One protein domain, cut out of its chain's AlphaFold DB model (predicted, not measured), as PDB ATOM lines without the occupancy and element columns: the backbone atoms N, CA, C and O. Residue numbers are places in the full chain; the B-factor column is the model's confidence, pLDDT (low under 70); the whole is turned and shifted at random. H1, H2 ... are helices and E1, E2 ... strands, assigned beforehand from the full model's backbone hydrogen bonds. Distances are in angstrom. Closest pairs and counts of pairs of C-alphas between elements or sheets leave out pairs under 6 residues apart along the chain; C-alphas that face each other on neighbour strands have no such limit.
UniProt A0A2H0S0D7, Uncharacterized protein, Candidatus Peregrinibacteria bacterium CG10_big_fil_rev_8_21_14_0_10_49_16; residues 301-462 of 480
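This is residues 301 to 462 of the 480 residues of an uncharacterized protein of Candidatus Peregrinibacteria bacterium CG10_big_fil_rev_8_21_14_0_10_49_16 (UniProt A0A2H0S0D7). A strongly twisted sheet of four strands has the long helix H5 and the shorter H2 packed on one face and the short helix H1 on the other. H4 packs on H5 on the side away from the sheet, H3 runs side by side with H4, and the last residues of H5, 454 to 462, stick out from the body. The printed part has 162 residues, with five named helices and four named strands in the order E1 E2 H1 E3 E4 H2 H3 H4 H5. The mixed sheet runs E1 E2 E3 E4, and the class is mixed, helices and strands. The whole is compact, with a radius of gyration of the C-alphas of 15.7 A and spans of 49 by 42 by 32 A.

Edge strand E1, residues 301 to 306, and E2, residues 313 to 318, form an antiparallel hairpin, with N 303 and O 315 within hydrogen-bond range at 2.8 A. E2 is parallel to E3, residues 334 to 341, with N 336 and O 314 at 2.8 A. E3 and edge strand E4, residues 347 to 353, form an antiparallel hairpin, with N 337 and O 350 at 2.8 A. H1, residues 323 to 329, is on the sheet at a height of 9.8 A; E2, H1 and E3 make a strand-helix-strand unit, two parallel neighbour strands with a helix between, and its crossover is right-handed. H5, residues 438 to 462, is on the opposite face from H1; the closest C-alphas of E1 and H5 are those of Gly 305 and Gln 442, 5.9 A apart. H2, residues 362 to 373, is on the same face as H5, and the two only just touch, with 3 pairs of C-alphas within 8 A, the closest being Leu 365 and Phe 448 at 7.8 A. H4, residues 392 to 408, touches H5 with its residues 395 to 399 alone, at a steep tilt of 59 degrees, the same way; the closest C-alphas of the two, those of Val 399 and Leu 444, are 6.1 A apart. H3, residues 377 to 386, is close to H4 but not clearly touching, at a shallow tilt of 21 degrees, opposite ways; their closest C-alphas, of Trp 383 and Leu 398, are 7.7 A apart. Every O i to N i+4 pair is within hydrogen-bond range in H1, H3 and H4, against 6 of 8 in H2 and 19 of 21 in H5.

E1 begins at C-alpha 301, (22.715, -40.749, -27.903), and is 15.0 A long; E2 measures 14.8 A, E3 21.0 A and E4 19.4 A. H1 is 10.0 A long, H2 16.4 A, H3 14.3 A and H4 24.5 A. H5, 37.4 A, runs from C-alpha 438 at (26.894, -30.367, -33.157) to C-alpha 462 at (10.181, -29.148, -66.581).

The two C-alphas farthest apart, those of Glu 343 and Asn 462, are 49.6 A apart. The printed part has no cut, and the link from H4 to H5, residues 409 to 437, is long. The mean pLDDT of the printed part is 90.8, and residues 309, 310 and 416 are under 70.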
ATOM      1  N   GLU A 301      23.654 -41.841 -28.145       96.56
ATOM      2  CA  GLU A 301      22.715 -40.749 -27.903       96.56
ATOM      3  C   GLU A 301      22.329 -40.110 -29.243       96.56
ATOM      4  O   GLU A 301      23.195 -39.741 -30.040       96.56
ATOM      5  N   ILE A 302      21.026 -39.966 -29.502       96.88
ATOM      6  CA  ILE A 302      20.529 -39.188 -30.642       96.88
ATOM      7  C   ILE A 302      20.532 -37.719 -30.223       96.88
ATOM      8  O   ILE A 302      19.734 -37.306 -29.387       96.88
ATOM      9  N   LEU A 303      21.431 -36.940 -30.816       95.62
ATOM     10  CA  LEU A 303      21.533 -35.497 -30.593       95.62
ATOM     11  C   LEU A 303      20.552 -34.713 -31.466       95.62
ATOM     12  O   LEU A 303      20.238 -33.565 -31.170       95.62
ATOM     13  N   GLY A 304      20.120 -35.318 -32.572       95.12
ATOM     14  CA  GLY A 304      19.328 -34.647 -33.583       95.12
ATOM     15  C   GLY A 304      19.077 -35.512 -34.809       95.12
ATOM     16  O   GLY A 304      19.324 -36.721 -34.811       95.12
ATOM     17  N   GLY A 305      18.612 -34.885 -35.878       94.19
ATOM     18  CA  GLY A 305      18.379 -35.540 -37.156       94.19
ATOM     19  C   GLY A 305      17.354 -34.812 -38.008       94.19
ATOM     20  O   GLY A 305      16.958 -33.676 -37.738       94.19
ATOM     21  N   GLY A 306      16.910 -35.488 -39.056       92.69
ATOM     22  CA  GLY A 306      15.872 -34.968 -39.923       92.69
ATOM     23  C   GLY A 306      15.658 -35.834 -41.148       92.69
ATOM     24  O   GLY A 306      15.936 -37.034 -41.155       92.69
ATOM     25  N   GLY A 307      15.154 -35.192 -42.193       83.88
ATOM     26  CA  GLY A 307      14.883 -35.823 -43.472       83.88
ATOM     27  C   GLY A 307      13.402 -36.047 -43.750       83.88
ATOM     28  O   GLY A 307      12.560 -36.189 -42.864       83.88
ATOM     29  N   THR A 308      13.110 -36.087 -45.040       72.62
ATOM     30  CA  THR A 308      11.794 -36.234 -45.657       72.62
ATOM     31  C   THR A 308      11.853 -37.396 -46.654       72.62
ATOM     32  O   THR A 308      12.931 -37.847 -47.047       72.62
ATOM     33  N   ASN A 309      10.694 -37.948 -47.029       67.00
ATOM     34  CA  ASN A 309      10.559 -38.871 -48.170       67.00
ATOM     35  C   ASN A 309      11.529 -40.075 -48.199       67.00
ATOM     36  O   ASN A 309      12.041 -40.441 -49.252       67.00
ATOM     37  N   GLY A 310      11.783 -40.707 -47.047       69.12
ATOM     38  CA  GLY A 310      12.656 -41.887 -46.952       69.12
ATOM     39  C   GLY A 310      14.136 -41.586 -46.684       69.12
ATOM     40  O   GLY A 310      14.865 -42.504 -46.327       69.12
ATOM     41  N   ASN A 311      14.565 -40.319 -46.721       77.62
ATOM     42  CA  ASN A 311      15.932 -39.890 -46.383       77.62
ATOM     43  C   ASN A 311      16.081 -39.520 -44.904       77.62
ATOM     44  O   ASN A 311      16.647 -38.477 -44.574       77.62
ATOM     45  N   ARG A 312      15.536 -40.342 -44.002       90.81
ATOM     46  CA  ARG A 312      15.711 -40.108 -42.563       90.81
ATOM     47  C   ARG A 312      17.181 -40.277 -42.191       90.81
ATOM     48  O   ARG A 312      17.814 -41.242 -42.604       90.81
ATOM     49  N   TRP A 313      17.704 -39.352 -41.402       95.06
ATOM     50  CA  TRP A 313      19.081 -39.372 -40.923       95.06
ATOM     51  C   TRP A 313      19.131 -38.889 -39.471       95.06
ATOM     52  O   TRP A 313      18.245 -38.153 -39.028       95.06
ATOM     53  N   HIS A 314      20.161 -39.300 -38.735       96.44
ATOM     54  CA  HIS A 314      20.333 -38.943 -37.326       96.44
ATOM     55  C   HIS A 314      21.702 -38.310 -37.080       96.44
ATOM     56  O   HIS A 314      22.705 -38.747 -37.642       96.44
ATOM     57  N   LEU A 315      21.754 -37.309 -36.207       97.06
ATOM     58  CA  LEU A 315      22.992 -36.835 -35.598       97.06
ATOM     59  C   LEU A 315      23.192 -37.616 -34.300       97.06
ATOM     60  O   LEU A 315      22.338 -37.576 -33.415       97.06
ATOM     61  N   ILE A 316      24.298 -38.343 -34.195       96.56
ATOM     62  CA  ILE A 316      24.493 -39.361 -33.161       96.56
ATOM     63  C   ILE A 316      25.801 -39.109 -32.423       96.56
ATOM     64  O   ILE A 316      26.813 -38.777 -33.036       96.56
ATOM     65  N   ARG A 317      25.804 -39.315 -31.110       95.12
ATOM     66  CA  ARG A 317      27.018 -39.499 -30.313       95.12
ATOM     67  C   ARG A 317      27.133 -40.976 -29.955       95.12
ATOM     68  O   ARG A 317      26.253 -41.499 -29.279       95.12
ATOM     69  N   GLU A 318      28.189 -41.639 -30.413       92.75
ATOM     70  CA  GLU A 318      28.474 -43.039 -30.066       92.75
ATOM     71  C   GLU A 318      29.476 -43.118 -28.904       92.75
ATOM     72  O   GLU A 318      30.410 -42.319 -28.850       92.75
ATOM     73  N   GLU A 319      29.299 -44.061 -27.971       89.88
ATOM     74  CA  GLU A 319      30.322 -44.343 -26.944       89.88
ATOM     75  C   GLU A 319      31.465 -45.217 -27.491       89.88
ATOM     76  O   GLU A 319      32.620 -45.096 -27.079       89.88
ATOM     77  N   GLY A 320      31.159 -46.079 -28.460       89.19
ATOM     78  CA  GLY A 320      32.121 -46.870 -29.219       89.19
ATOM     79  C   GLY A 320      31.547 -47.268 -30.574       89.19
ATOM     80  O   GLY A 320      30.335 -47.221 -30.774       89.19
ATOM     81  N   SER A 321      32.405 -47.695 -31.509       89.25
ATOM     82  CA  SER A 321      31.947 -48.108 -32.848       89.25
ATOM     83  C   SER A 321      30.952 -49.269 -32.788       89.25
ATOM     84  O   SER A 321      30.074 -49.384 -33.636       89.25
ATOM     85  N   GLU A 322      31.025 -50.083 -31.733       93.19
ATOM     86  CA  GLU A 322      30.122 -51.210 -31.499       93.19
ATOM     87  C   GLU A 322      28.649 -50.786 -31.325       93.19
ATOM     88  O   GLU A 322      27.749 -51.596 -31.568       93.19
ATOM     89  N   ALA A 323      28.388 -49.516 -30.990       94.25
ATOM     90  CA  ALA A 323      27.044 -48.949 -30.914       94.25
ATOM     91  C   ALA A 323      26.307 -48.971 -32.257       94.25
ATOM     92  O   ALA A 323      25.079 -49.026 -32.281       94.25
ATOM     93  N   ARG A 324      27.027 -49.018 -33.384       93.81
ATOM     94  CA  ARG A 324      26.435 -49.099 -34.730       93.81
ATOM     95  C   ARG A 324      25.601 -50.363 -34.923       93.81
ATOM     96  O   ARG A 324      24.571 -50.332 -35.591       93.81
ATOM     97  N   GLY A 325      25.994 -51.469 -34.288       93.12
ATOM     98  CA  GLY A 325      25.190 -52.690 -34.272       93.12
ATOM     99  C   GLY A 325      23.861 -52.516 -33.525       93.12
ATOM    100  O   GLY A 325      22.863 -53.120 -33.913       93.12
ATOM    101  N   THR A 326      23.830 -51.689 -32.477       95.06
ATOM    102  CA  THR A 326      22.598 -51.315 -31.760       95.06
ATOM    103  C   THR A 326      21.761 -50.347 -32.593       95.06
ATOM    104  O   THR A 326      20.583 -50.609 -32.801       95.06
ATOM    105  N   MET A 327      22.382 -49.322 -33.189       95.31
ATOM    106  CA  MET A 327      21.724 -48.384 -34.112       95.31
ATOM    107  C   MET A 327      20.983 -49.115 -35.239       95.31
ATOM    108  O   MET A 327      19.817 -48.826 -35.503       95.31
ATOM    109  N   MET A 328      21.621 -50.114 -35.862       93.62
ATOM    110  CA  MET A 328      20.985 -50.931 -36.900       93.62
ATOM    111  C   MET A 328      19.768 -51.706 -36.388       93.62
ATOM    112  O   MET A 328      18.749 -51.766 -37.072       93.62
ATOM    113  N   LYS A 329      19.834 -52.280 -35.178       93.69
ATOM    114  CA  LYS A 329      18.681 -52.966 -34.561       93.69
ATOM    115  C   LYS A 329      17.527 -52.005 -34.276       93.69
ATOM    116  O   LYS A 329      16.372 -52.410 -34.386       93.69
ATOM    117  N   ASP A 330      17.851 -50.756 -33.969       95.31
ATOM    118  CA  ASP A 330      16.892 -49.690 -33.684       95.31
ATOM    119  C   ASP A 330      16.376 -48.996 -34.965       95.31
ATOM    120  O   ASP A 330      15.592 -48.048 -34.898       95.31
ATOM    121  N   GLY A 331      16.762 -49.489 -36.150       93.12
ATOM    122  CA  GLY A 331      16.283 -49.005 -37.450       93.12
ATOM    123  C   GLY A 331      16.956 -47.716 -37.932       93.12
ATOM    124  O   GLY A 331      16.410 -47.010 -38.786       93.12
ATOM    125  N   ILE A 332      18.128 -47.383 -37.387       93.81
ATOM    126  CA  ILE A 332      18.960 -46.269 -37.843       93.81
ATOM    127  C   ILE A 332      19.884 -46.783 -38.945       93.81
ATOM    128  O   ILE A 332      20.813 -47.543 -38.690       93.81
ATOM    129  N   HIS A 333      19.641 -46.342 -40.178       92.19
ATOM    130  CA  HIS A 333      20.409 -46.784 -41.348       92.19
ATOM    131  C   HIS A 333      21.452 -45.767 -41.815       92.19
ATOM    132  O   HIS A 333      22.356 -46.120 -42.567       92.19
ATOM    133  N   THR A 334      21.333 -44.508 -41.400       91.69
ATOM    134  CA  THR A 334      22.237 -43.417 -41.780       91.69
ATOM    135  C   THR A 334      22.348 -42.386 -40.680       91.69
ATOM    136  O   THR A 334      21.377 -42.097 -39.967       91.69
ATOM    137  N   GLY A 335      23.527 -41.784 -40.577       90.25
ATOM    138  CA  GLY A 335      23.745 -40.714 -39.627       90.25
ATOM    139  C   GLY A 335      25.048 -39.961 -39.820       90.25
ATOM    140  O   GLY A 335      25.924 -40.355 -40.586       90.25
ATOM    141  N   ILE A 336      25.150 -38.862 -39.088       90.69
ATOM    142  CA  ILE A 336      26.393 -38.141 -38.853       90.69
ATOM    143  C   ILE A 336      26.777 -38.450 -37.409       90.69
ATOM    144  O   ILE A 336      26.044 -38.127 -36.477       90.69
ATOM    145  N   VAL A 337      27.905 -39.121 -37.221       88.38
ATOM    146  CA  VAL A 337      28.419 -39.511 -35.911       88.38
ATOM    147  C   VAL A 337      29.388 -38.449 -35.432       88.38
ATOM    148  O   VAL A 337      30.436 -38.244 -36.036       88.38
ATOM    149  N   HIS A 338      29.055 -37.786 -34.332       90.50
ATOM    150  CA  HIS A 338      29.964 -36.929 -33.586       90.50
ATOM    151  C   HIS A 338      30.840 -37.793 -32.673       90.50
ATOM    152  O   HIS A 338      30.379 -38.269 -31.633       90.50
ATOM    153  N   ILE A 339      32.105 -37.967 -33.055       83.94
ATOM    154  CA  ILE A 339      33.064 -38.801 -32.321       83.94
ATOM    155  C   ILE A 339      33.534 -38.086 -31.056       83.94
ATOM    156  O   ILE A 339      33.479 -38.644 -29.964       83.94
ATOM    157  N   ARG A 340      34.026 -36.849 -31.190       86.56
ATOM    158  CA  ARG A 340      34.564 -36.061 -30.069       86.56
ATOM    159  C   ARG A 340      34.701 -34.586 -30.429       86.56
ATOM    160  O   ARG A 340      34.909 -34.255 -31.594       86.56
ATOM    161  N   ALA A 341      34.676 -33.729 -29.408       89.44
ATOM    162  CA  ALA A 341      35.269 -32.401 -29.532       89.44
ATOM    163  C   ALA A 341      36.792 -32.505 -29.373       89.44
ATOM    164  O   ALA A 341      37.305 -33.444 -28.754       89.44
ATOM    165  N   ARG A 342      37.503 -31.543 -29.944       88.12
ATOM    166  CA  ARG A 342      38.960 -31.435 -29.934       88.12
ATOM    167  C   ARG A 342      39.393 -30.250 -29.063       88.12
ATOM    168  O   ARG A 342      38.581 -29.409 -28.685       88.12
ATOM    169  N   GLU A 343      40.682 -30.197 -28.728       87.31
ATOM    170  CA  GLU A 343      41.266 -29.106 -27.925       87.31
ATOM    171  C   GLU A 343      41.246 -27.751 -28.663       87.31
ATOM    172  O   GLU A 343      41.255 -26.702 -28.026       87.31
ATOM    173  N   ASP A 344      41.185 -27.782 -29.996       88.00
ATOM    174  CA  ASP A 344      41.177 -26.638 -30.919       88.00
ATOM    175  C   ASP A 344      39.757 -26.117 -31.238       88.00
ATOM    176  O   ASP A 344      39.571 -25.414 -32.229       88.00
ATOM    177  N   ASP A 345      38.745 -26.468 -30.431       89.25
ATOM    178  CA  ASP A 345      37.331 -26.097 -30.645       89.25
ATOM    179  C   ASP A 345      36.757 -26.591 -31.993       89.25
ATOM    180  O   ASP A 345      35.773 -26.053 -32.508       89.25
ATOM    181  N   HIS A 346      37.380 -27.619 -32.581       92.06
ATOM    182  CA  HIS A 346      36.836 -28.377 -33.704       92.06
ATOM    183  C   HIS A 346      36.207 -29.690 -33.224       92.06
ATOM    184  O   HIS A 346      36.393 -30.155 -32.097       92.06
ATOM    185  N   HIS A 347      35.461 -30.332 -34.112       93.06
ATOM    186  CA  HIS A 347      34.712 -31.550 -33.851       93.06
ATOM    187  C   HIS A 347      35.048 -32.622 -34.881       93.06
ATOM    188  O   HIS A 347      35.026 -32.384 -36.084       93.06
ATOM    189  N   THR A 348      35.347 -33.834 -34.425       91.00
ATOM    190  CA  THR A 348      35.541 -34.971 -35.328       91.00
ATOM    191  C   THR A 348      34.195 -35.620 -35.613       91.00
ATOM    192  O   THR A 348      33.523 -36.086 -34.689       91.00
ATOM    193  N   TYR A 349      33.842 -35.698 -36.894       93.75
ATOM    194  CA  TYR A 349      32.642 -36.382 -37.362       93.75
ATOM    195  C   TYR A 349      32.966 -37.507 -38.334       93.75
ATOM    196  O   TYR A 349      33.991 -37.478 -39.016       93.75
ATOM    197  N   THR A 350      32.023 -38.433 -38.453       92.62
ATOM    198  CA  THR A 350      31.936 -39.393 -39.551       92.62
ATOM    199  C   THR A 350      30.535 -39.339 -40.141       92.62
ATOM    200  O   THR A 350      29.556 -39.430 -39.405       92.62
ATOM    201  N   VAL A 351      30.413 -39.235 -41.462       93.31
ATOM    202  CA  VAL A 351      29.135 -39.479 -42.144       93.31
ATOM    203  C   VAL A 351      29.069 -40.967 -42.462       93.31
ATOM    204  O   VAL A 351      29.957 -41.474 -43.141       93.31
ATOM    205  N   ILE A 352      28.066 -41.670 -41.938       91.69
ATOM    206  CA  ILE A 352      27.949 -43.125 -42.069       91.69
ATOM    207  C   ILE A 352      26.693 -43.540 -42.828       91.69
ATOM    208  O   ILE A 352      25.590 -43.017 -42.615       91.69
ATOM    209  N   LYS A 353      26.867 -44.582 -43.639       91.31
ATOM    210  CA  LYS A 353      25.797 -45.451 -44.123       91.31
ATOM    211  C   LYS A 353      25.912 -46.796 -43.424       91.31
ATOM    212  O   LYS A 353      26.976 -47.396 -43.435       91.31
ATOM    213  N   LEU A 354      24.845 -47.263 -42.792       90.56
ATOM    214  CA  LEU A 354      24.796 -48.573 -42.134       90.56
ATOM    215  C   LEU A 354      24.003 -49.604 -42.947       90.56
ATOM    216  O   LEU A 354      24.156 -50.799 -42.716       90.56
ATOM    217  N   ALA A 355      23.194 -49.154 -43.913       87.12
ATOM    218  CA  ALA A 355      22.414 -50.019 -44.792       87.12
ATOM    219  C   ALA A 355      22.499 -49.552 -46.254       87.12
ATOM    220  O   ALA A 355      22.344 -48.358 -46.539       87.12
ATOM    221  N   GLU A 356      22.754 -50.478 -47.180       85.25
ATOM    222  CA  GLU A 356      23.000 -50.195 -48.602       85.25
ATOM    223  C   GLU A 356      21.798 -49.532 -49.294       85.25
ATOM    224  O   GLU A 356      21.965 -48.653 -50.144       85.25
ATOM    225  N   GLU A 357      20.585 -49.872 -48.868       85.12
ATOM    226  CA  GLU A 357      19.332 -49.338 -49.394       85.12
ATOM    227  C   GLU A 357      19.095 -47.860 -49.064       85.12
ATOM    228  O   GLU A 357      18.179 -47.248 -49.620       85.12
ATOM    229  N   SER A 358      19.889 -47.266 -48.166       86.38
ATOM    230  CA  SER A 358      19.711 -45.858 -47.831       86.38
ATOM    231  C   SER A 358      20.050 -44.950 -49.015       86.38
ATOM    232  O   SER A 358      21.125 -45.032 -49.615       86.38
ATOM    233  N   THR A 359      19.129 -44.037 -49.312       89.19
ATOM    234  CA  THR A 359      19.240 -43.014 -50.359       89.19
ATOM    235  C   THR A 359      19.808 -41.688 -49.846       89.19
ATOM    236  O   THR A 359      19.766 -40.684 -50.562       89.19
ATOM    237  N   PHE A 360      20.323 -41.664 -48.613       90.88
ATOM    238  CA  PHE A 360      20.958 -40.485 -48.034       90.88
ATOM    239  C   PHE A 360      22.167 -40.050 -48.891       90.88
ATOM    240  O   PHE A 360      23.036 -40.878 -49.171       90.88
ATOM    241  N   PRO A 361      22.236 -38.780 -49.328       91.56
ATOM    242  CA  PRO A 361      23.201 -38.318 -50.329       91.56
ATOM    243  C   PRO A 361      24.572 -37.994 -49.709       91.56
ATOM    244  O   PRO A 361      24.974 -36.834 -49.627       91.56
ATOM    245  N   ILE A 362      25.277 -39.017 -49.217       91.56
ATOM    246  CA  ILE A 362      26.563 -38.861 -48.511       91.56
ATOM    247  C   ILE A 362      27.610 -38.187 -49.399       91.56
ATOM    248  O   ILE A 362      28.251 -37.222 -48.988       91.56
ATOM    249  N   THR A 363      27.753 -38.657 -50.637       90.88
ATOM    250  CA  THR A 363      28.748 -38.135 -51.580       90.88
ATOM    251  C   THR A 363      28.512 -36.681 -51.958       90.88
ATOM    252  O   THR A 363      29.462 -35.957 -52.234       90.88
ATOM    253  N   GLU A 364      27.263 -36.226 -51.949       93.38
ATOM    254  CA  GLU A 364      26.892 -34.849 -52.245       93.38
ATOM    255  C   GLU A 364      26.973 -33.944 -51.006       93.38
ATOM    256  O   GLU A 364      27.104 -32.728 -51.157       93.38
ATOM    257  N   LEU A 365      26.937 -34.512 -49.794       93.94
ATOM    258  CA  LEU A 365      27.171 -33.779 -48.547       93.94
ATOM    259  C   LEU A 365      28.633 -33.362 -48.390       93.94
ATOM    260  O   LEU A 365      28.891 -32.263 -47.908       93.94
ATOM    261  N   PHE A 366      29.593 -34.183 -48.822       94.06
ATOM    262  CA  PHE A 366      31.018 -33.847 -48.721       94.06
ATOM    263  C   PHE A 366      31.398 -32.522 -49.400       94.06
ATOM    264  O   PHE A 366      31.925 -31.652 -48.706       94.06
ATOM    265  N   PRO A 367      31.112 -32.283 -50.698       93.94
ATOM    266  CA  PRO A 367      31.428 -31.002 -51.324       93.94
ATOM    267  C   PRO A 367      30.656 -29.839 -50.695       93.94
ATOM    268  O   PRO A 367      31.173 -28.728 -50.665       93.94
ATOM    269  N   PHE A 368      29.448 -30.077 -50.172       95.31
ATOM    270  CA  PHE A 368      28.693 -29.056 -49.451       95.31
ATOM    271  C   PHE A 368      29.389 -28.653 -48.146       95.31
ATOM    272  O   PHE A 368      29.636 -27.469 -47.932       95.31
ATOM    273  N   PHE A 369      29.772 -29.619 -47.309       95.94
ATOM    274  CA  PHE A 369      30.518 -29.325 -46.091       95.94
ATOM    275  C   PHE A 369      31.886 -28.717 -46.395       95.94
ATOM    276  O   PHE A 369      32.258 -27.766 -45.728       95.94
ATOM    277  N   ASN A 370      32.591 -29.153 -47.442       94.88
ATOM    278  CA  ASN A 370      33.862 -28.540 -47.850       94.88
ATOM    279  C   ASN A 370      33.739 -27.050 -48.172       94.88
ATOM    280  O   ASN A 370      34.623 -26.283 -47.812       94.88
ATOM    281  N   GLN A 371      32.644 -26.621 -48.802       94.44
ATOM    282  CA  GLN A 371      32.414 -25.194 -49.048       94.44
ATOM    283  C   GLN A 371      32.202 -24.411 -47.746       94.44
ATOM    284  O   GLN A 371      32.648 -23.274 -47.642       94.44
ATOM    285  N   ILE A 372      31.558 -25.024 -46.751       95.69
ATOM    286  CA  ILE A 372      31.368 -24.428 -45.422       95.69
ATOM    287  C   ILE A 372      32.699 -24.367 -44.661       95.69
ATOM    288  O   ILE A 372      33.011 -23.359 -44.034       95.69
ATOM    289  N   GLU A 373      33.517 -25.417 -44.735       94.94
ATOM    290  CA  GLU A 373      34.855 -25.434 -44.126       94.94
ATOM    291  C   GLU A 373      35.789 -24.375 -44.718       94.94
ATOM    292  O   GLU A 373      36.696 -23.925 -44.030       94.94
ATOM    293  N   ALA A 374      35.552 -23.965 -45.962       94.88
ATOM    294  CA  ALA A 374      36.342 -22.970 -46.678       94.88
ATOM    295  C   ALA A 374      35.945 -21.509 -46.365       94.88
ATOM    296  O   ALA A 374      36.479 -20.571 -46.965       94.88
ATOM    297  N   ILE A 375      34.993 -21.291 -45.448       95.19
ATOM    298  CA  ILE A 375      34.661 -19.954 -44.941       95.19
ATOM    299  C   ILE A 375      35.831 -19.429 -44.105       95.19
ATOM    300  O   ILE A 375      36.347 -20.129 -43.237       95.19
ATOM    301  N   LYS A 376      36.203 -18.165 -44.345       94.62
ATOM    302  CA  LYS A 376      37.334 -17.501 -43.685       94.62
ATOM    303  C   LYS A 376      37.247 -17.600 -42.168       94.62
ATOM    304  O   LYS A 376      36.206 -17.303 -41.571       94.62
ATOM    305  N   SER A 377      38.368 -17.957 -41.551       93.31
ATOM    306  CA  SER A 377      38.442 -18.203 -40.108       93.31
ATOM    307  C   SER A 377      37.955 -17.021 -39.260       93.31
ATOM    308  O   SER A 377      37.302 -17.234 -38.239       93.31
ATOM    309  N   GLU A 378      38.173 -15.770 -39.686       95.62
ATOM    310  CA  GLU A 378      37.733 -14.595 -38.924       95.62
ATOM    311  C   GLU A 378      36.205 -14.482 -38.849       95.62
ATOM    312  O   GLU A 378      35.669 -14.059 -37.823       95.62
ATOM    313  N   VAL A 379      35.510 -14.889 -39.916       96.38
ATOM    314  CA  VAL A 379      34.041 -14.905 -39.988       96.38
ATOM    315  C   VAL A 379      33.491 -16.024 -39.106       96.38
ATOM    316  O   VAL A 379      32.566 -15.806 -38.324       96.38
ATOM    317  N   VAL A 380      34.108 -17.208 -39.167       95.44
ATOM    318  CA  VAL A 380      33.740 -18.350 -38.318       95.44
ATOM    319  C   VAL A 380      33.880 -18.002 -36.834       95.44
ATOM    320  O   VAL A 380      32.974 -18.285 -36.051       95.44
ATOM    321  N   GLU A 381      34.972 -17.352 -36.432       95.12
ATOM    322  CA  GLU A 381      35.190 -16.948 -35.037       95.12
ATOM    323  C   GLU A 381      34.190 -15.880 -34.565       95.12
ATOM    324  O   GLU A 381      33.764 -15.885 -33.402       95.12
ATOM    325  N   GLU A 382      33.760 -14.983 -35.455       96.56
ATOM    326  CA  GLU A 382      32.680 -14.039 -35.167       96.56
ATOM    327  C   GLU A 382      31.354 -14.765 -34.912       96.56
ATOM    328  O   GLU A 382      30.747 -14.561 -33.855       96.56
ATOM    329  N   TRP A 383      30.958 -15.680 -35.800       96.88
ATOM    330  CA  TRP A 383      29.737 -16.470 -35.635       96.88
ATOM    331  C   TRP A 383      29.783 -17.378 -34.410       96.88
ATOM    332  O   TRP A 383      28.813 -17.444 -33.660       96.88
ATOM    333  N   LYS A 384      30.913 -18.033 -34.130       94.38
ATOM    334  CA  LYS A 384      31.084 -18.833 -32.906       94.38
ATOM    335  C   LYS A 384      30.888 -18.000 -31.645       94.38
ATOM    336  O   LYS A 384      30.403 -18.518 -30.642       94.38
ATOM    337  N   ARG A 385      31.290 -16.727 -31.652       94.75
ATOM    338  CA  ARG A 385      31.107 -15.817 -30.512       94.75
ATOM    339  C   ARG A 385      29.657 -15.358 -30.380       94.75
ATOM    340  O   ARG A 385      29.162 -15.298 -29.256       94.75
ATOM    341  N   GLU A 386      29.004 -15.039 -31.492       96.56
ATOM    342  CA  GLU A 386      27.614 -14.572 -31.527       96.56
ATOM    343  C   GLU A 386      26.616 -15.695 -31.201       96.56
ATOM    344  O   GLU A 386      25.760 -15.534 -30.333       96.56
ATOM    345  N   TYR A 387      26.795 -16.871 -31.805       94.81
ATOM    346  CA  TYR A 387      25.833 -17.975 -31.788       94.81
ATOM    347  C   TYR A 387      26.185 -19.115 -30.815       94.81
ATOM    348  O   TYR A 387      25.536 -20.160 -30.825       94.81
ATOM    349  N   ARG A 388      27.174 -18.941 -29.922       88.06
ATOM    350  CA  ARG A 388      27.618 -19.991 -28.972       88.06
ATOM    351  C   ARG A 388      26.480 -20.619 -28.161       88.06
ATOM    352  O   ARG A 388      26.523 -21.805 -27.855       88.06
ATOM    353  N   ASN A 389      25.505 -19.800 -27.773       92.06
ATOM    354  CA  ASN A 389      24.347 -20.204 -26.974       92.06
ATOM    355  C   ASN A 389      23.038 -19.986 -27.741       92.06
ATOM    356  O   ASN A 389      22.000 -19.752 -27.120       92.06
ATOM    357  N   ALA A 390      23.117 -20.007 -29.073       94.62
ATOM    358  CA  ALA A 390      21.980 -19.779 -29.939       94.62
ATOM    359  C   ALA A 390      20.884 -20.820 -29.694       94.62
ATOM    360  O   ALA A 390      21.148 -22.017 -29.540       94.62
ATOM    361  N   ASN A 391      19.643 -20.354 -29.669       95.44
ATOM    362  CA  ASN A 391      18.472 -21.216 -29.739       95.44
ATOM    363  C   ASN A 391      18.210 -21.671 -31.191       95.44
ATOM    364  O   ASN A 391      18.941 -21.310 -32.111       95.44
ATOM    365  N   SER A 392      17.162 -22.472 -31.409       93.50
ATOM    366  CA  SER A 392      16.863 -23.020 -32.740       93.50
ATOM    367  C   SER A 392      16.630 -21.945 -33.809       93.50
ATOM    368  O   SER A 392      17.109 -22.117 -34.923       93.50
ATOM    369  N   ASP A 393      15.935 -20.848 -33.492       95.44
ATOM    370  CA  ASP A 393      15.633 -19.788 -34.466       95.44
ATOM    371  C   ASP A 393      16.902 -19.005 -34.840       95.44
ATOM    372  O   ASP A 393      17.117 -18.657 -36.000       95.44
ATOM    373  N   GLU A 394      17.775 -18.765 -33.859       97.06
ATOM    374  CA  GLU A 394      19.075 -18.119 -34.070       97.06
ATOM    375  C   GLU A 394      20.010 -19.005 -34.910       97.06
ATOM    376  O   GLU A 394      20.709 -18.504 -35.787       97.06
ATOM    377  N   LEU A 395      19.996 -20.328 -34.708       96.56
ATOM    378  CA  LEU A 395      20.764 -21.261 -35.541       96.56
ATOM    379  C   LEU A 395      20.246 -21.320 -36.984       96.56
ATOM    380  O   LEU A 395      21.052 -21.397 -37.908       96.56
ATOM    381  N   GLU A 396      18.931 -21.256 -37.198       96.38
ATOM    382  CA  GLU A 396      18.359 -21.149 -38.548       96.38
ATOM    383  C   GLU A 396      18.778 -19.839 -39.231       96.38
ATOM    384  O   GLU A 396      19.132 -19.844 -40.411       96.38
ATOM    385  N   GLN A 397      18.820 -18.724 -38.490       97.12
ATOM    386  CA  GLN A 397      19.353 -17.462 -39.010       97.12
ATOM    387  C   GLN A 397      20.832 -17.589 -39.396       97.12
ATOM    388  O   GLN A 397      21.198 -17.200 -40.503       97.12
ATOM    389  N   LEU A 398      21.665 -18.214 -38.559       97.62
ATOM    390  CA  LEU A 398      23.065 -18.474 -38.904       97.62
ATOM    391  C   LEU A 398      23.198 -19.342 -40.165       97.62
ATOM    392  O   LEU A 398      24.058 -19.086 -41.004       97.62
ATOM    393  N   VAL A 399      22.343 -20.353 -40.347       97.81
ATOM    394  CA  VAL A 399      22.326 -21.134 -41.594       97.81
ATOM    395  C   VAL A 399      22.000 -20.242 -42.791       97.81
ATOM    396  O   VAL A 399      22.646 -20.366 -43.830       97.81
ATOM    397  N   HIS A 400      21.048 -19.317 -42.673       97.06
ATOM    398  CA  HIS A 400      20.791 -18.339 -43.729       97.06
ATOM    399  C   HIS A 400      22.015 -17.466 -44.034       97.06
ATOM    400  O   HIS A 400      22.343 -17.290 -45.209       97.06
ATOM    401  N   ASP A 401      22.707 -16.989 -43.001       97.19
ATOM    402  CA  ASP A 401      23.895 -16.144 -43.132       97.19
ATOM    403  C   ASP A 401      25.058 -16.900 -43.802       97.19
ATOM    404  O   ASP A 401      25.707 -16.361 -44.697       97.19
ATOM    405  N   ILE A 402      25.268 -18.175 -43.453       97.25
ATOM    406  CA  ILE A 402      26.268 -19.057 -44.084       97.25
ATOM    407  C   ILE A 402      26.005 -19.197 -45.585       97.25
ATOM    408  O   ILE A 402      26.917 -19.042 -46.398       97.25
ATOM    409  N   PHE A 403      24.760 -19.474 -45.975       96.00
ATOM    410  CA  PHE A 403      24.414 -19.631 -47.387       96.00
ATOM    411  C   PHE A 403      24.549 -18.315 -48.159       96.00
ATOM    412  O   PHE A 403      25.079 -18.325 -49.267       96.00
ATOM    413  N   ALA A 404      24.122 -17.193 -47.574       96.31
ATOM    414  CA  ALA A 404      24.309 -15.876 -48.178       96.31
ATOM    415  C   ALA A 404      25.800 -15.555 -48.365       96.31
ATOM    416  O   ALA A 404      26.210 -15.129 -49.443       96.31
ATOM    417  N   TYR A 405      26.630 -15.853 -47.361       96.12
ATOM    418  CA  TYR A 405      28.078 -15.678 -47.445       96.12
ATOM    419  C   TYR A 405      28.685 -16.486 -48.599       96.12
ATOM    420  O   TYR A 405      29.425 -15.926 -49.407       96.12
ATOM    421  N   MET A 406      28.332 -17.772 -48.710       94.62
ATOM    422  CA  MET A 406      28.797 -18.663 -49.781       94.62
ATOM    423  C   MET A 406      28.336 -18.222 -51.183       94.62
ATOM    424  O   MET A 406      29.015 -18.510 -52.166       94.62
ATOM    425  N   GLU A 407      27.188 -17.545 -51.299       94.31
ATOM    426  CA  GLU A 407      26.705 -16.977 -52.567       94.31
ATOM    427  C   GLU A 407      27.438 -15.680 -52.950       94.31
ATOM    428  O   GLU A 407      27.689 -15.439 -54.133       94.31
ATOM    429  N   GLU A 408      27.788 -14.847 -51.966       95.88
ATOM    430  CA  GLU A 408      28.455 -13.555 -52.177       95.88
ATOM    431  C   GLU A 408      29.974 -13.675 -52.385       95.88
ATOM    432  O   GLU A 408      30.568 -12.832 -53.064       95.88
ATOM    433  N   HIS A 409      30.603 -14.717 -51.836       93.38
ATOM    434  CA  HIS A 409      32.057 -14.876 -51.807       93.38
ATOM    435  C   HIS A 409      32.502 -16.070 -52.650       93.38
ATOM    436  O   HIS A 409      32.340 -17.227 -52.270       93.38
ATOM    437  N   SER A 410      33.124 -15.785 -53.798       83.69
ATOM    438  CA  SER A 410      33.797 -16.812 -54.605       83.69
ATOM    439  C   SER A 410      35.256 -17.048 -54.193       83.69
ATOM    440  O   SER A 410      35.908 -17.917 -54.765       83.69
ATOM    441  N   ASP A 411      35.784 -16.270 -53.243       83.56
ATOM    442  CA  ASP A 411      37.151 -16.325 -52.708       83.56
ATOM    443  C   ASP A 411      37.230 -17.117 -51.389       83.56
ATOM    444  O   ASP A 411      37.705 -16.618 -50.368       83.56
ATOM    445  N   LEU A 412      36.735 -18.357 -51.417       84.44
ATOM    446  CA  LEU A 412      36.831 -19.288 -50.292       84.44
ATOM    447  C   LEU A 412      38.280 -19.766 -50.084       84.44
ATOM    448  O   LEU A 412      39.057 -19.847 -51.039       84.44
ATOM    449  N   GLU A 413      38.648 -20.073 -48.840       82.75
ATOM    450  CA  GLU A 413      39.994 -20.542 -48.494       82.75
ATOM    451  C   GLU A 413      40.215 -21.986 -48.961       82.75
ATOM    452  O   GLU A 413      39.359 -22.855 -48.797       82.75
ATOM    453  N   GLU A 414      41.390 -22.275 -49.524       81.06
ATOM    454  CA  GLU A 414      41.785 -23.664 -49.747       81.06
ATOM    455  C   GLU A 414      42.054 -24.326 -48.395       81.06
ATOM    456  O   GLU A 414      42.955 -23.937 -47.654       81.06
ATOM    457  N   THR A 415      41.266 -25.345 -48.068       77.69
ATOM    458  CA  THR A 415      41.491 -26.154 -46.873       77.69
ATOM    459  C   THR A 415      42.437 -27.299 -47.215       77.69
ATOM    460  O   THR A 415      42.142 -28.075 -48.123       77.69
ATOM    461  N   GLU A 416      43.509 -27.482 -46.440       69.25
ATOM    462  CA  GLU A 416      44.423 -28.632 -46.589       69.25
ATOM    463  C   GLU A 416      43.714 -29.988 -46.404       69.25
ATOM    464  O   GLU A 416      44.228 -31.023 -46.815       69.25
ATOM    465  N   SER A 417      42.527 -30.003 -45.785       76.38
ATOM    466  CA  SER A 417      41.768 -31.221 -45.530       76.38
ATOM    467  C   SER A 417      40.273 -31.050 -45.745       76.38
ATOM    468  O   SER A 417      39.607 -30.231 -45.104       76.38
ATOM    469  N   THR A 418      39.745 -31.923 -46.593       86.06
ATOM    470  CA  THR A 418      38.352 -31.956 -47.009       86.06
ATOM    471  C   THR A 418      37.604 -33.125 -46.365       86.06
ATOM    472  O   THR A 418      38.160 -34.170 -46.027       86.06
ATOM    473  N   TRP A 419      36.305 -32.944 -46.166       90.12
ATOM    474  CA  TRP A 419      35.347 -34.030 -46.069       90.12
ATOM    475  C   TRP A 419      35.423 -34.890 -47.333       90.12
ATOM    476  O   TRP A 419      35.409 -34.369 -48.453       90.12
ATOM    477  N   GLY A 420      35.460 -36.204 -47.144       85.38
ATOM    478  CA  GLY A 420      35.552 -37.177 -48.221       85.38
ATOM    479  C   GLY A 420      35.207 -38.582 -47.743       85.38
ATOM    480  O   GLY A 420      35.015 -38.824 -46.550       85.38
ATOM    481  N   GLY A 421      35.104 -39.504 -48.696       83.69
ATOM    482  CA  GLY A 421      34.735 -40.894 -48.459       83.69
ATOM    483  C   GLY A 421      33.903 -41.472 -49.602       83.69
ATOM    484  O   GLY A 421      33.570 -40.783 -50.566       83.69
ATOM    485  N   GLY A 422      33.560 -42.754 -49.485       79.44
ATOM    486  CA  GLY A 422      32.661 -43.435 -50.417       79.44
ATOM    487  C   GLY A 422      31.186 -43.339 -50.012       79.44
ATOM    488  O   GLY A 422      30.848 -42.889 -48.921       79.44
ATOM    489  N   ASN A 423      30.302 -43.832 -50.884       82.12
ATOM    490  CA  ASN A 423      28.874 -44.040 -50.583       82.12
ATOM    491  C   ASN A 423      28.573 -45.460 -50.049       82.12
ATOM    492  O   ASN A 423      27.428 -45.920 -50.073       82.12
ATOM    493  N   MET A 424      29.619 -46.185 -49.655       77.50
ATOM    494  CA  MET A 424      29.537 -47.557 -49.154       77.50
ATOM    495  C   MET A 424      29.207 -47.567 -47.660       77.50
ATOM    496  O   MET A 424      29.166 -46.520 -47.015       77.50
ATOM    497  N   ILE A 425      28.949 -48.755 -47.112       74.81
ATOM    498  CA  ILE A 425      28.735 -48.906 -45.673       74.81
ATOM    499  C   ILE A 425      29.987 -48.483 -44.913       74.81
ATOM    500  O   ILE A 425      31.105 -48.839 -45.278       74.81
ATOM    501  N   GLY A 426      29.762 -47.728 -43.844       75.06
ATOM    502  CA  GLY A 426      30.806 -47.098 -43.059       75.06
ATOM    503  C   GLY A 426      31.048 -45.647 -43.419       75.06
ATOM    504  O   GLY A 426      30.284 -45.012 -44.142       75.06
ATOM    505  N   GLY A 427      32.104 -45.114 -42.829       76.19
ATOM    506  CA  GLY A 427      32.601 -43.778 -43.088       76.19
ATOM    507  C   GLY A 427      33.916 -43.582 -42.349       76.19
ATOM    508  O   GLY A 427      34.085 -44.083 -41.233       76.19
ATOM    509  N   SER A 428      34.829 -42.836 -42.958       77.69
ATOM    510  CA  SER A 428      36.081 -42.455 -42.314       77.69
ATOM    511  C   SER A 428      35.877 -41.164 -41.520       77.69
ATOM    512  O   SER A 428      35.186 -40.252 -41.985       77.69
ATOM    513  N   PRO A 429      36.424 -41.054 -40.300       83.50
ATOM    514  CA  PRO A 429      36.404 -39.798 -39.566       83.50
ATOM    515  C   PRO A 429      37.124 -38.683 -40.324       83.50
ATOM    516  O   PRO A 429      38.220 -38.894 -40.846       83.50
ATOM    517  N   ARG A 430      36.579 -37.464 -40.285       84.12
ATOM    518  CA  ARG A 430      37.333 -36.270 -40.683       84.12
ATOM    519  C   ARG A 430      38.406 -35.986 -39.632       84.12
ATOM    520  O   ARG A 430      38.135 -35.386 -38.589       84.12
ATOM    521  N   SER A 431      39.617 -36.465 -39.889       74.50
ATOM    522  CA  SER A 431      40.716 -36.482 -38.917       74.50
ATOM    523  C   SER A 431      41.161 -35.085 -38.469       74.50
ATOM    524  O   SER A 431      41.470 -34.893 -37.291       74.50
ATOM    525  N   THR A 432      41.094 -34.099 -39.362       83.56
ATOM    526  CA  THR A 432      41.405 -32.685 -39.094       83.56
ATOM    527  C   THR A 432      40.368 -31.973 -38.228       83.56
ATOM    528  O   THR A 432      40.686 -30.961 -37.615       83.56
ATOM    529  N   GLY A 433      39.173 -32.550 -38.072       89.81
ATOM    530  CA  GLY A 433      38.074 -31.938 -37.330       89.81
ATOM    531  C   GLY A 433      37.404 -30.797 -38.097       89.81
ATOM    532  O   GLY A 433      37.982 -30.225 -39.004       89.81
ATOM    533  N   SER A 434      36.162 -30.494 -37.730       94.38
ATOM    534  CA  SER A 434      35.278 -29.494 -38.331       94.38
ATOM    535  C   SER A 434      34.935 -28.397 -37.342       94.38
ATOM    536  O   SER A 434      34.655 -28.688 -36.179       94.38
ATOM    537  N   TRP A 435      34.912 -27.146 -37.799       95.25
ATOM    538  CA  TRP A 435      34.447 -26.039 -36.963       95.25
ATOM    539  C   TRP A 435      32.926 -26.069 -36.748       95.25
ATOM    540  O   TRP A 435      32.426 -25.426 -35.823       95.25
ATOM    541  N   ILE A 436      32.188 -26.836 -37.561       95.75
ATOM    542  CA  ILE A 436      30.737 -27.009 -37.457       95.75
ATOM    543  C   ILE A 436      30.432 -27.746 -36.149       95.75
ATOM    544  O   ILE A 436      30.649 -28.952 -36.025       95.75
ATOM    545  N   TRP A 437      29.912 -27.045 -35.145       94.38
ATOM    546  CA  TRP A 437      29.566 -27.666 -33.864       94.38
ATOM    547  C   TRP A 437      28.256 -28.473 -33.953       94.38
ATOM    548  O   TRP A 437      27.443 -28.241 -34.854       94.38
ATOM    549  N   PRO A 438      27.994 -29.412 -33.017       93.75
ATOM    550  CA  PRO A 438      26.894 -30.367 -33.157       93.75
ATOM    551  C   PRO A 438      25.515 -29.726 -33.346       93.75
ATOM    552  O   PRO A 438      24.723 -30.212 -34.148       93.75
ATOM    553  N   ALA A 439      25.236 -28.611 -32.662       94.12
ATOM    554  CA  ALA A 439      23.951 -27.922 -32.786       94.12
ATOM    555  C   ALA A 439      23.731 -27.294 -34.179       94.12
ATOM    556  O   ALA A 439      22.591 -27.201 -34.621       94.12
ATOM    557  N   LEU A 440      24.802 -26.918 -34.890       96.00
ATOM    558  CA  LEU A 440      24.736 -26.351 -36.242       96.00
ATOM    559  C   LEU A 440      24.695 -27.430 -37.341       96.00
ATOM    560  O   LEU A 440      24.148 -27.206 -38.421       96.00
ATOM    561  N   MET A 441      25.211 -28.632 -37.061       96.00
ATOM    562  CA  MET A 441      25.255 -29.741 -38.022       96.00
ATOM    563  C   MET A 441      23.861 -30.146 -38.528       96.00
ATOM    564  O   MET A 441      23.672 -30.397 -39.722       96.00
ATOM    565  N   GLN A 442      22.866 -30.192 -37.635       94.81
ATOM    566  CA  GLN A 442      21.488 -30.539 -37.990       94.81
ATOM    567  C   GLN A 442      20.834 -29.552 -38.968       94.81
ATOM    568  O   GLN A 442      20.415 -30.004 -40.040       94.81
ATOM    569  N   PRO A 443      20.707 -28.252 -38.649       96.06
ATOM    570  CA  PRO A 443      20.026 -27.315 -39.539       96.06
ATOM    571  C   PRO A 443      20.760 -27.160 -40.882       96.06
ATOM    572  O   PRO A 443      20.101 -27.140 -41.922       96.06
ATOM    573  N   LEU A 444      22.102 -27.207 -40.917       96.44
ATOM    574  CA  LEU A 444      22.866 -27.221 -42.178       96.44
ATOM    575  C   LEU A 444      22.517 -28.425 -43.061       96.44
ATOM    576  O   LEU A 444      22.220 -28.273 -44.249       96.44
ATOM    577  N   THR A 445      22.527 -29.626 -42.480       95.75
ATOM    578  CA  THR A 445      22.221 -30.862 -43.213       95.75
ATOM    579  C   THR A 445      20.777 -30.849 -43.712       95.75
ATOM    580  O   THR A 445      20.517 -31.156 -44.875       95.75
ATOM    581  N   ASN A 446      19.827 -30.432 -42.872       94.94
ATOM    582  CA  ASN A 446      18.420 -30.325 -43.262       94.94
ATOM    583  C   ASN A 446      18.223 -29.309 -44.394       94.94
ATOM    584  O   ASN A 446      17.540 -29.616 -45.376       94.94
ATOM    585  N   ARG A 447      18.877 -28.143 -44.319       95.19
ATOM    586  CA  ARG A 447      18.836 -27.129 -45.376       95.19
ATOM    587  C   ARG A 447      19.368 -27.667 -46.700       95.19
ATOM    588  O   ARG A 447      18.733 -27.467 -47.737       95.19
ATOM    589  N   PHE A 448      20.491 -28.382 -46.675       94.56
ATOM    590  CA  PHE A 448      21.040 -29.034 -47.861       94.56
ATOM    591  C   PHE A 448      20.045 -30.018 -48.489       94.56
ATOM    592  O   PHE A 448      19.779 -29.940 -49.692       94.56
ATOM    593  N   LEU A 449      19.452 -30.909 -47.688       93.31
ATOM    594  CA  LEU A 449      18.488 -31.898 -48.180       93.31
ATOM    595  C   LEU A 449      17.261 -31.230 -48.811       93.31
ATOM    596  O   LEU A 449      16.859 -31.622 -49.908       93.31
ATOM    597  N   MET A 450      16.719 -30.179 -48.187       93.25
ATOM    598  CA  MET A 450      15.599 -29.406 -48.743       93.25
ATOM    599  C   MET A 450      15.935 -28.812 -50.117       93.25
ATOM    600  O   MET A 450      15.126 -28.872 -51.043       93.25
ATOM    601  N   LEU A 451      17.141 -28.260 -50.282       92.88
ATOM    602  CA  LEU A 451      17.589 -27.712 -51.566       92.88
ATOM    603  C   LEU A 451      17.754 -28.803 -52.631       92.88
ATOM    604  O   LEU A 451      17.443 -28.568 -53.800       92.88
ATOM    605  N   GLN A 452      18.214 -29.998 -52.251       91.81
ATOM    606  CA  GLN A 452      18.300 -31.141 -53.165       91.81
ATOM    607  C   GLN A 452      16.916 -31.619 -53.617       91.81
ATOM    608  O   GLN A 452      16.725 -31.909 -54.801       91.81
ATOM    609  N   GLU A 453      15.935 -31.667 -52.715       90.69
ATOM    610  CA  GLU A 453      14.552 -32.007 -53.066       90.69
ATOM    611  C   GLU A 453      13.946 -30.976 -54.023       90.69
ATOM    612  O   GLU A 453      13.466 -31.350 -55.095       90.69
ATOM    613  N   ALA A 454      14.076 -29.681 -53.721       92.06
ATOM    614  CA  ALA A 454      13.582 -28.610 -54.589       92.06
ATOM    615  C   ALA A 454      14.209 -28.660 -55.998       92.06
ATOM    616  O   ALA A 454      13.515 -28.490 -57.007       92.06
ATOM    617  N   LYS A 455      15.514 -28.963 -56.098       92.06
ATOM    618  CA  LYS A 455      16.204 -29.171 -57.385       92.06
ATOM    619  C   LYS A 455      15.615 -30.354 -58.165       92.06
ATOM    620  O   LYS A 455      15.380 -30.228 -59.370       92.06
ATOM    621  N   LYS A 456      15.337 -31.481 -57.498       90.12
ATOM    622  CA  LYS A 456      14.711 -32.670 -58.113       90.12
ATOM    623  C   LYS A 456      13.282 -32.383 -58.582       90.12
ATOM    624  O   LYS A 456      12.906 -32.792 -59.683       90.12
ATOM    625  N   GLU A 457      12.491 -31.655 -57.798       90.94
ATOM    626  CA  GLU A 457      11.127 -31.257 -58.169       90.94
ATOM    627  C   GLU A 457      11.107 -30.338 -59.393       90.94
ATOM    628  O   GLU A 457      10.346 -30.580 -60.334       90.94
ATOM    629  N   HIS A 458      11.990 -29.337 -59.437       92.75
ATOM    630  CA  HIS A 458      12.115 -28.435 -60.581       92.75
ATOM    631  C   HIS A 458      12.551 -29.177 -61.858       92.75
ATOM    632  O   HIS A 458      11.990 -28.952 -62.937       92.75
ATOM    633  N   ALA A 459      13.494 -30.121 -61.746       91.00
ATOM    634  CA  ALA A 459      13.911 -30.971 -62.862       91.00
ATOM    635  C   ALA A 459      12.754 -31.843 -63.394       91.00
ATOM    636  O   ALA A 459      12.533 -31.925 -64.605       91.00
ATOM    637  N   ASN A 460      11.958 -32.434 -62.497       88.25
ATOM    638  CA  ASN A 460      10.813 -33.277 -62.856       88.25
ATOM    639  C   ASN A 460       9.623 -32.483 -63.424       88.25
ATOM    640  O   ASN A 460       8.910 -32.979 -64.306       88.25
ATOM    641  N   GLY A 461       9.397 -31.256 -62.947       86.69
ATOM    642  CA  GLY A 461       8.343 -30.362 -63.434       86.69
ATOM    643  C   GLY A 461       8.569 -29.917 -64.881       86.69
ATOM    644  O   GLY A 461       7.647 -29.972 -65.700       86.69
ATOM    645  N   ASN A 462       9.813 -29.579 -65.229       78.25
ATOM    646  CA  ASN A 462      10.181 -29.148 -66.581       78.25
ATOM    647  C   ASN A 462      10.165 -30.292 -67.614       78.25
ATOM    648  O   ASN A 462       9.949 -30.048 -68.801       78.25
TER     649      ASN A 462